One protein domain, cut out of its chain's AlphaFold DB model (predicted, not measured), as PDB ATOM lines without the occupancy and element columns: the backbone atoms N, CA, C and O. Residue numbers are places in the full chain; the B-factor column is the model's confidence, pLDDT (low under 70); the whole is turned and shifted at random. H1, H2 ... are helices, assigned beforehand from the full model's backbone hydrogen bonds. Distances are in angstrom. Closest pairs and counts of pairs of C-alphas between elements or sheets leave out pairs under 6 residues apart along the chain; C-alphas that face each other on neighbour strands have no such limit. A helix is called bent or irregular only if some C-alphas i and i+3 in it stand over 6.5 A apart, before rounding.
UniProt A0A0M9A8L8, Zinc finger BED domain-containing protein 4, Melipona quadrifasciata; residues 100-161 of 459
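AT A GLANCE: This is residues 100 to 161 of the 459 residues of the protein "Zinc finger BED domain-containing protein 4" of Melipona quadrifasciata (UniProt A0A0M9A8L8). Two longer helices, H1 and H4, cross near their middles almost at right angles, and the short helix H2 packs on the first residues of H4. H3 lies off to one end, touching no helix, and residues 136 to 143 lead back from it to H4. The printed part has 62 residues with four named helices, in the order H1, H2, H3, H4, and no named strand; the class is all helix. It is compact, with a radius of gyration of the C-alphas of 11.5 A and spans of 35 by 25 by 18 A.

IN THESE COORDINATES: H1, residues 100 to 115, begins at C-alpha 100 (51.138, 72.806, 25.335) and is 22.2 A long from first to last C-alpha. H2 is residues 120 to 124. H3, residues 126 to 135, begins at C-alpha 126 (48.643, 78.139, 49.997) and measures 14.4 A. H4, residues 144 to 161, measures 24.8 A and ends at C-alpha 161 (71.167, 82.036, 22.777). H2 and H4 are only just irregular: C-alphas 120 and 123 are 6.6 A apart, and C-alphas 149 and 152 are 6.7 A apart. H4 has a kink of 33 degrees near residue 151.

HOW THE PARTS SIT: H1, with residues 106 to 111 alone, touches residues 147 to 155 of H4; the closest C-alphas, of Arg 107 and Phe 151, are 6.4 A apart. Their lines are about perpendicular, at 79 degrees. H2 touches residues 144 to 148 of H4, closest at the C-alphas of Phe 120 and Arg 144, 5.7 A. H2 and H3 are close but not clearly touching, closest at the C-alphas of Val 123 and Ala 129, 6.6 A. H3 is apart from H1 and from H4. Each O i to N i+4 pair in H1 and H3 is within hydrogen-bond range, against 12 of 14 in H4 and 0 of 1 in H2, where 1 of 2 O i to N i+3 pairs is.

THE WHOLE: The C-alphas of Lys 126 and Lys 161, the two farthest apart, are 35.5 A apart. The printed part has no cut. The links H1 to H2 and H2 to H3 are tight, and H3 to H4 is short. The mean pLDDT of the printed part is 95.3, and no printed residue is under 70.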
ATOM      1  N   THR A 100      50.339  71.626  25.702       82.00
ATOM      2  CA  THR A 100      51.138  72.806  25.335       82.00
ATOM      3  C   THR A 100      50.740  74.032  26.158       82.00
ATOM      4  O   THR A 100      51.610  74.715  26.688       82.00
ATOM      5  N   ALA A 101      49.442  74.255  26.394       85.94
ATOM      6  CA  ALA A 101      48.966  75.364  27.222       85.94
ATOM      7  C   ALA A 101      49.465  75.247  28.675       85.94
ATOM      8  O   ALA A 101      49.940  76.221  29.258       85.94
ATOM      9  N   ALA A 102      49.444  74.040  29.253       90.50
ATOM     10  CA  ALA A 102      50.013  73.795  30.581       90.50
ATOM     11  C   ALA A 102      51.545  73.990  30.625       90.50
ATOM     12  O   ALA A 102      52.087  74.428  31.646       90.50
ATOM     13  N   HIS A 103      52.248  73.692  29.529       92.44
ATOM     14  CA  HIS A 103      53.684  73.937  29.399       92.44
ATOM     15  C   HIS A 103      53.998  75.442  29.353       92.44
ATOM     16  O   HIS A 103      54.821  75.894  30.149       92.44
ATOM     17  N   GLU A 104      53.279  76.234  28.551       94.06
ATOM     18  CA  GLU A 104      53.471  77.692  28.464       94.06
ATOM     19  C   GLU A 104      53.114  78.435  29.761       94.06
ATOM     20  O   GLU A 104      53.835  79.351  30.166       94.06
ATOM     21  N   ILE A 105      52.074  78.003  30.487       95.75
ATOM     22  CA  ILE A 105      51.777  78.532  31.833       95.75
ATOM     23  C   ILE A 105      52.944  78.230  32.790       95.75
ATOM     24  O   ILE A 105      53.344  79.091  33.575       95.75
ATOM     25  N   THR A 106      53.546  77.038  32.705       96.69
ATOM     26  CA  THR A 106      54.710  76.681  33.537       96.69
ATOM     27  C   THR A 106      55.956  77.489  33.160       96.69
ATOM     28  O   THR A 106      56.683  77.955  34.038       96.69
ATOM     29  N   ARG A 107      56.205  77.685  31.862       95.94
ATOM     30  CA  ARG A 107      57.312  78.489  31.331       95.94
ATOM     31  C   ARG A 107      57.181  79.957  31.755       95.94
ATOM     32  O   ARG A 107      58.148  80.538  32.243       95.94
ATOM     33  N   SER A 108      55.967  80.505  31.701       96.56
ATOM     34  CA  SER A 108      55.628  81.842  32.212       96.56
ATOM     35  C   SER A 108      55.820  81.956  33.731       96.56
ATOM     36  O   SER A 108      56.379  82.939  34.207       96.56
ATOM     37  N   LEU A 109      55.440  80.926  34.497       96.94
ATOM     38  CA  LEU A 109      55.674  80.859  35.942       96.94
ATOM     39  C   LEU A 109      57.173  80.880  36.290       96.94
ATOM     40  O   LEU A 109      57.578  81.591  37.206       96.94
ATOM     41  N   VAL A 110      58.011  80.131  35.569       97.81
ATOM     42  CA  VAL A 110      59.468  80.144  35.801       97.81
ATOM     43  C   VAL A 110      60.103  81.458  35.351       97.81
ATOM     44  O   VAL A 110      61.014  81.934  36.024       97.81
ATOM     45  N   LYS A 111      59.587  82.081  34.284       96.94
ATOM     46  CA  LYS A 111      59.980  83.430  33.862       96.94
ATOM     47  C   LYS A 111      59.706  84.463  34.964       96.94
ATOM     48  O   LYS A 111      60.646  85.111  35.400       96.94
ATOM     49  N   MET A 112      58.475  84.527  35.482       97.31
ATOM     50  CA  MET A 112      58.095  85.384  36.619       97.31
ATOM     51  C   MET A 112      59.001  85.141  37.838       97.31
ATOM     52  O   MET A 112      59.548  86.076  38.407       97.31
ATOM     53  N   ILE A 113      59.235  83.874  38.205       97.31
ATOM     54  CA  ILE A 113      60.117  83.522  39.330       97.31
ATOM     55  C   ILE A 113      61.549  84.054  39.139       97.31
ATOM     56  O   ILE A 113      62.169  84.474  40.114       97.31
ATOM     57  N   ALA A 114      62.070  84.042  37.910       94.62
ATOM     58  CA  ALA A 114      63.411  84.526  37.596       94.62
ATOM     59  C   ALA A 114      63.497  86.061  37.505       94.62
ATOM     60  O   ALA A 114      64.453  86.636  38.016       94.62
ATOM     61  N   GLU A 115      62.515  86.717  36.878       93.25
ATOM     62  CA  GLU A 115      62.493  88.174  36.675       93.25
ATOM     63  C   GLU A 115      62.196  88.936  37.975       93.25
ATOM     64  O   GLU A 115      62.884  89.906  38.280       93.25
ATOM     65  N   ASP A 116      61.257  88.450  38.793       95.75
ATOM     66  CA  ASP A 116      60.924  89.052  40.093       95.75
ATOM     67  C   ASP A 116      61.889  88.628  41.224       95.75
ATOM     68  O   ASP A 116      61.774  89.115  42.352       95.75
ATOM     69  N   VAL A 117      62.846  87.730  40.944       93.19
ATOM     70  CA  VAL A 117      63.811  87.142  41.902       93.19
ATOM     71  C   VAL A 117      63.115  86.427  43.079       93.19
ATOM     72  O   VAL A 117      63.505  86.512  44.247       93.19
ATOM     73  N   LEU A 118      62.045  85.690  42.775       95.75
ATOM     74  CA  LEU A 118      61.230  84.984  43.765       95.75
ATOM     75  C   LEU A 118      61.838  83.621  44.139       95.75
ATOM     76  O   LEU A 118      62.460  82.943  43.319       95.75
ATOM     77  N   PRO A 119      61.614  83.123  45.368       96.44
ATOM     78  CA  PRO A 119      62.035  81.779  45.723       96.44
ATOM     79  C   PRO A 119      61.130  80.737  45.048       96.44
ATOM     80  O   PRO A 119      59.909  80.767  45.201       96.44
ATOM     81  N   PHE A 120      61.716  79.719  44.405       96.31
ATOM     82  CA  PHE A 120      60.983  78.580  43.813       96.31
ATOM     83  C   PHE A 120      60.088  77.790  44.798       96.31
ATOM     84  O   PHE A 120      59.370  76.884  44.383       96.31
ATOM     85  N   SER A 121      60.121  78.085  46.102       96.50
ATOM     86  CA  SER A 121      59.150  77.589  47.085       96.50
ATOM     87  C   SER A 121      57.782  78.284  47.011       96.50
ATOM     88  O   SER A 121      56.850  77.798  47.648       96.50
ATOM     89  N   ILE A 122      57.615  79.353  46.219       96.75
ATOM     90  CA  ILE A 122      56.326  80.043  46.015       96.75
ATOM     91  C   ILE A 122      55.204  79.092  45.568       96.75
ATOM     92  O   ILE A 122      54.069  79.233  46.016       96.75
ATOM     93  N   VAL A 123      55.530  78.046  44.798       96.44
ATOM     94  CA  VAL A 123      54.578  76.998  44.376       96.44
ATOM     95  C   VAL A 123      53.983  76.185  45.532       96.44
ATOM     96  O   VAL A 123      52.938  75.567  45.366       96.44
ATOM     97  N   ASN A 124      54.617  76.208  46.710       94.94
ATOM     98  CA  ASN A 124      54.118  75.571  47.930       94.94
ATOM     99  C   ASN A 124      53.248  76.527  48.779       94.94
ATOM    100  O   ASN A 124      52.702  76.114  49.803       94.94
ATOM    101  N   SER A 125      53.134  77.810  48.411       96.31
ATOM    102  CA  SER A 125      52.348  78.794  49.161       96.31
ATOM    103  C   SER A 125      50.850  78.578  48.944       96.31
ATOM    104  O   SER A 125      50.358  78.661  47.819       96.31
ATOM    105  N   LYS A 126      50.101  78.363  50.034       96.94
ATOM    106  CA  LYS A 126      48.643  78.139  49.997       96.94
ATOM    107  C   LYS A 126      47.885  79.278  49.302       96.94
ATOM    108  O   LYS A 126      46.961  79.014  48.540       96.94
ATOM    109  N   GLY A 127      48.294  80.530  49.532       97.88
ATOM    110  CA  GLY A 127      47.679  81.702  48.896       97.88
ATOM    111  C   GLY A 127      47.928  81.743  47.387       97.88
ATOM    112  O   GLY A 127      46.991  81.929  46.616       97.88
ATOM    113  N   PHE A 128      49.167  81.474  46.963       97.00
ATOM    114  CA  PHE A 128      49.532  81.409  45.546       97.00
ATOM    115  C   PHE A 128      48.819  80.257  44.822       97.00
ATOM    116  O   PHE A 128      48.256  80.453  43.750       97.00
ATOM    117  N   ALA A 129      48.769  79.073  45.441       95.38
ATOM    118  CA  ALA A 129      48.062  77.917  44.897       95.38
ATOM    119  C   ALA A 129      46.548  78.162  44.752       95.38
ATOM    120  O   ALA A 129      45.963  77.760  43.750       95.38
ATOM    121  N   SER A 130      45.930  78.863  45.711       97.25
ATOM    122  CA  SER A 130      44.521  79.275  45.635       97.25
ATOM    123  C   SER A 130      44.272  80.272  44.495       97.25
ATOM    124  O   SER A 130      43.371  80.070  43.682       97.25
ATOM    125  N   PHE A 131      45.118  81.303  44.378       97.81
ATOM    126  CA  PHE A 131      45.051  82.306  43.309       97.81
ATOM    127  C   PHE A 131      45.183  81.677  41.914       97.81
ATOM    128  O   PHE A 131      44.306  81.855  41.072       97.81
ATOM    129  N   VAL A 132      46.226  80.872  41.687       96.50
ATOM    130  CA  VAL A 132      46.431  80.169  40.410       96.50
ATOM    131  C   VAL A 132      45.291  79.187  40.129       96.50
ATOM    132  O   VAL A 132      44.827  79.110  38.994       96.50
ATOM    133  N   GLY A 133      44.788  78.493  41.155       95.38
ATOM    134  CA  GLY A 133      43.606  77.641  41.035       95.38
ATOM    135  C   GLY A 133      42.375  78.411  40.556       95.38
ATOM    136  O   GLY A 133      41.669  77.919  39.687       95.38
ATOM    137  N   LYS A 134      42.151  79.640  41.039       97.50
ATOM    138  CA  LYS A 134      41.035  80.486  40.587       97.50
ATOM    139  C   LYS A 134      41.225  81.120  39.208       97.50
ATOM    140  O   LYS A 134      40.225  81.470  38.590       97.50
ATOM    141  N   LEU A 135      42.454  81.209  38.699       95.50
ATOM    142  CA  LEU A 135      42.716  81.561  37.297       95.50
ATOM    143  C   LEU A 135      42.546  80.362  36.349       95.50
ATOM    144  O   LEU A 135      42.079  80.531  35.226       95.50
ATOM    145  N   ASN A 136      42.934  79.152  36.770       93.44
ATOM    146  CA  ASN A 136      42.780  77.931  35.980       93.44
ATOM    147  C   ASN A 136      42.722  76.682  36.880       93.44
ATOM    148  O   ASN A 136      43.749  76.109  37.248       93.44
ATOM    149  N   GLU A 137      41.510  76.201  37.167       92.94
ATOM    150  CA  GLU A 137      41.274  75.056  38.064       92.94
ATOM    151  C   GLU A 137      41.846  73.727  37.517       92.94
ATOM    152  O   GLU A 137      42.131  72.792  38.281       92.94
ATOM    153  N   ARG A 138      42.065  73.627  36.195       89.62
ATOM    154  CA  ARG A 138      42.636  72.439  35.535       89.62
ATOM    155  C   ARG A 138      44.161  72.397  35.632       89.62
ATOM    156  O   ARG A 138      44.714  71.309  35.798       89.62
ATOM    157  N   TYR A 139      44.837  73.546  35.585       94.88
ATOM    158  CA  TYR A 139      46.295  73.629  35.685       94.88
ATOM    159  C   TYR A 139      46.793  73.137  37.051       94.88
ATOM    160  O   TYR A 139      46.309  73.551  38.105       94.88
ATOM    161  N   LYS A 140      47.779  72.233  37.043       94.00
ATOM    162  CA  LYS A 140      48.407  71.696  38.257       94.00
ATOM    163  C   LYS A 140      49.837  72.207  38.346       94.00
ATOM    164  O   LYS A 140      50.689  71.811  37.554       94.00
ATOM    165  N   ILE A 141      50.075  73.089  39.316       95.62
ATOM    166  CA  ILE A 141      51.369  73.742  39.543       95.62
ATOM    167  C   ILE A 141      52.455  72.670  39.749       95.62
ATOM    168  O   ILE A 141      52.333  71.859  40.674       95.62
ATOM    169  N   PRO A 142      53.517  72.631  38.925       96.00
ATOM    170  CA  PRO A 142      54.571  71.637  39.088       96.00
ATOM    171  C   PRO A 142      55.361  71.828  40.384       96.00
ATOM    172  O   PRO A 142      55.557  72.942  40.873       96.00
ATOM    173  N   LYS A 143      55.873  70.719  40.931       95.81
ATOM    174  CA  LYS A 143      56.717  70.737  42.134       95.81
ATOM    175  C   LYS A 143      57.976  71.577  41.887       95.81
ATOM    176  O   LYS A 143      58.560  71.500  40.807       95.81
ATOM    177  N   ARG A 144      58.468  72.273  42.923       97.12
ATOM    178  CA  ARG A 144      59.727  73.053  42.919       97.12
ATOM    179  C   ARG A 144      60.863  72.384  42.131       97.12
ATOM    180  O   ARG A 144      61.490  73.016  41.288       97.12
ATOM    181  N   ASN A 145      61.113  71.100  42.388       96.75
ATOM    182  CA  ASN A 145      62.216  70.370  41.759       96.75
ATOM    183  C   ASN A 145      61.991  70.145  40.251       96.75
ATOM    184  O   ASN A 145      62.958  70.119  39.502       96.75
ATOM    185  N   THR A 146      60.741  70.040  39.787       96.19
ATOM    186  CA  THR A 146      60.399  69.965  38.357       96.19
ATOM    187  C   THR A 146      60.676  71.289  37.645       96.19
ATOM    188  O   THR A 146      61.182  71.277  36.526       96.19
ATOM    189  N   LEU A 147      60.400  72.427  38.294       97.56
ATOM    190  CA  LEU A 147      60.743  73.743  37.746       97.56
ATOM    191  C   LEU A 147      62.264  73.898  37.604       97.56
ATOM    192  O   LEU A 147      62.750  74.217  36.524       97.56
ATOM    193  N   ILE A 148      63.009  73.592  38.671       96.94
ATOM    194  CA  ILE A 148      64.472  73.741  38.717       96.94
ATOM    195  C   ILE A 148      65.191  72.759  37.776       96.94
ATOM    196  O   ILE A 148      66.157  73.149  37.134       96.94
ATOM    197  N   ALA A 149      64.743  71.503  37.667       96.75
ATOM    198  CA  ALA A 149      65.456  70.472  36.900       96.75
ATOM    199  C   ALA A 149      65.099  70.411  35.402       96.75
ATOM    200  O   ALA A 149      65.759  69.689  34.659       96.75
ATOM    201  N   ARG A 150      64.052  71.120  34.950       94.75
ATOM    202  CA  ARG A 150      63.610  71.119  33.540       94.75
ATOM    203  C   ARG A 150      63.419  72.528  32.986       94.75
ATOM    204  O   ARG A 150      64.104  72.918  32.050       94.75
ATOM    205  N   PHE A 151      62.483  73.279  33.559       96.19
ATOM    206  CA  PHE A 151      62.009  74.538  32.980       96.19
ATOM    207  C   PHE A 151      63.010  75.691  33.144       96.19
ATOM    208  O   PHE A 151      63.136  76.521  32.250       96.19
ATOM    209  N   LEU A 152      63.756  75.732  34.254       96.69
ATOM    210  CA  LEU A 152      64.819  76.719  34.452       96.69
ATOM    211  C   LEU A 152      65.997  76.515  33.467       96.69
ATOM    212  O   LEU A 152      66.357  77.491  32.816       96.69
ATOM    213  N   PRO A 153      66.556  75.299  33.272       96.75
ATOM    214  CA  PRO A 153      67.537  75.031  32.217       96.75
ATOM    215  C   PRO A 153      67.055  75.391  30.807       96.75
ATOM    216  O   PRO A 153      67.815  75.961  30.034       96.75
ATOM    217  N   GLU A 154      65.792  75.102  30.480       94.56
ATOM    218  CA  GLU A 154      65.182  75.438  29.187       94.56
ATOM    219  C   GLU A 154      65.125  76.961  28.955       94.56
ATOM    220  O   GLU A 154      65.567  77.456  27.914       94.56
ATOM    221  N   LEU A 155      64.647  77.718  29.951       95.06
ATOM    222  CA  LEU A 155      64.605  79.182  29.916       95.06
ATOM    223  C   LEU A 155      66.018  79.791  29.862       95.06
ATOM    224  O   LEU A 155      66.261  80.722  29.092       95.06
ATOM    225  N   TYR A 156      66.953  79.245  30.643       94.81
ATOM    226  CA  TYR A 156      68.348  79.681  30.684       94.81
ATOM    227  C   TYR A 156      69.058  79.450  29.346       94.81
ATOM    228  O   TYR A 156      69.703  80.365  28.843       94.81
ATOM    229  N   ALA A 157      68.892  78.281  28.718       95.50
ATOM    230  CA  ALA A 157      69.458  77.994  27.400       95.50
ATOM    231  C   ALA A 157      68.916  78.950  26.321       95.50
ATOM    232  O   ALA A 157      69.687  79.473  25.514       95.50
ATOM    233  N   GLY A 158      67.611  79.250  26.352       94.94
ATOM    234  CA  GLY A 158      67.004  80.266  25.486       94.94
ATOM    235  C   GLY A 158      67.617  81.658  25.685       94.94
ATOM    236  O   GLY A 158      67.982  82.312  24.710       94.94
ATOM    237  N   LYS A 159      67.806  82.087  26.941       94.00
ATOM    238  CA  LYS A 159      68.457  83.368  27.261       94.00
ATOM    239  C   LYS A 159      69.953  83.401  26.948       94.00
ATOM    240  O   LYS A 159      70.451  84.462  26.587       94.00
ATOM    241  N   CYS A 160      70.657  82.271  27.002       94.25
ATOM    242  CA  CYS A 160      72.041  82.194  26.535       94.25
ATOM    243  C   CYS A 160      72.130  82.413  25.021       94.25
ATOM    244  O   CYS A 160      72.973  83.183  24.578       94.25
ATOM    245  N   LYS A 161      71.225  81.816  24.232       95.62
ATOM    246  CA  LYS A 161      71.167  82.036  22.777       95.62
ATOM    247  C   LYS A 161      70.876  83.501  22.428       95.62
ATOM    248  O   LYS A 161      71.582  84.073  21.609       95.62
TER     249      LYS A 161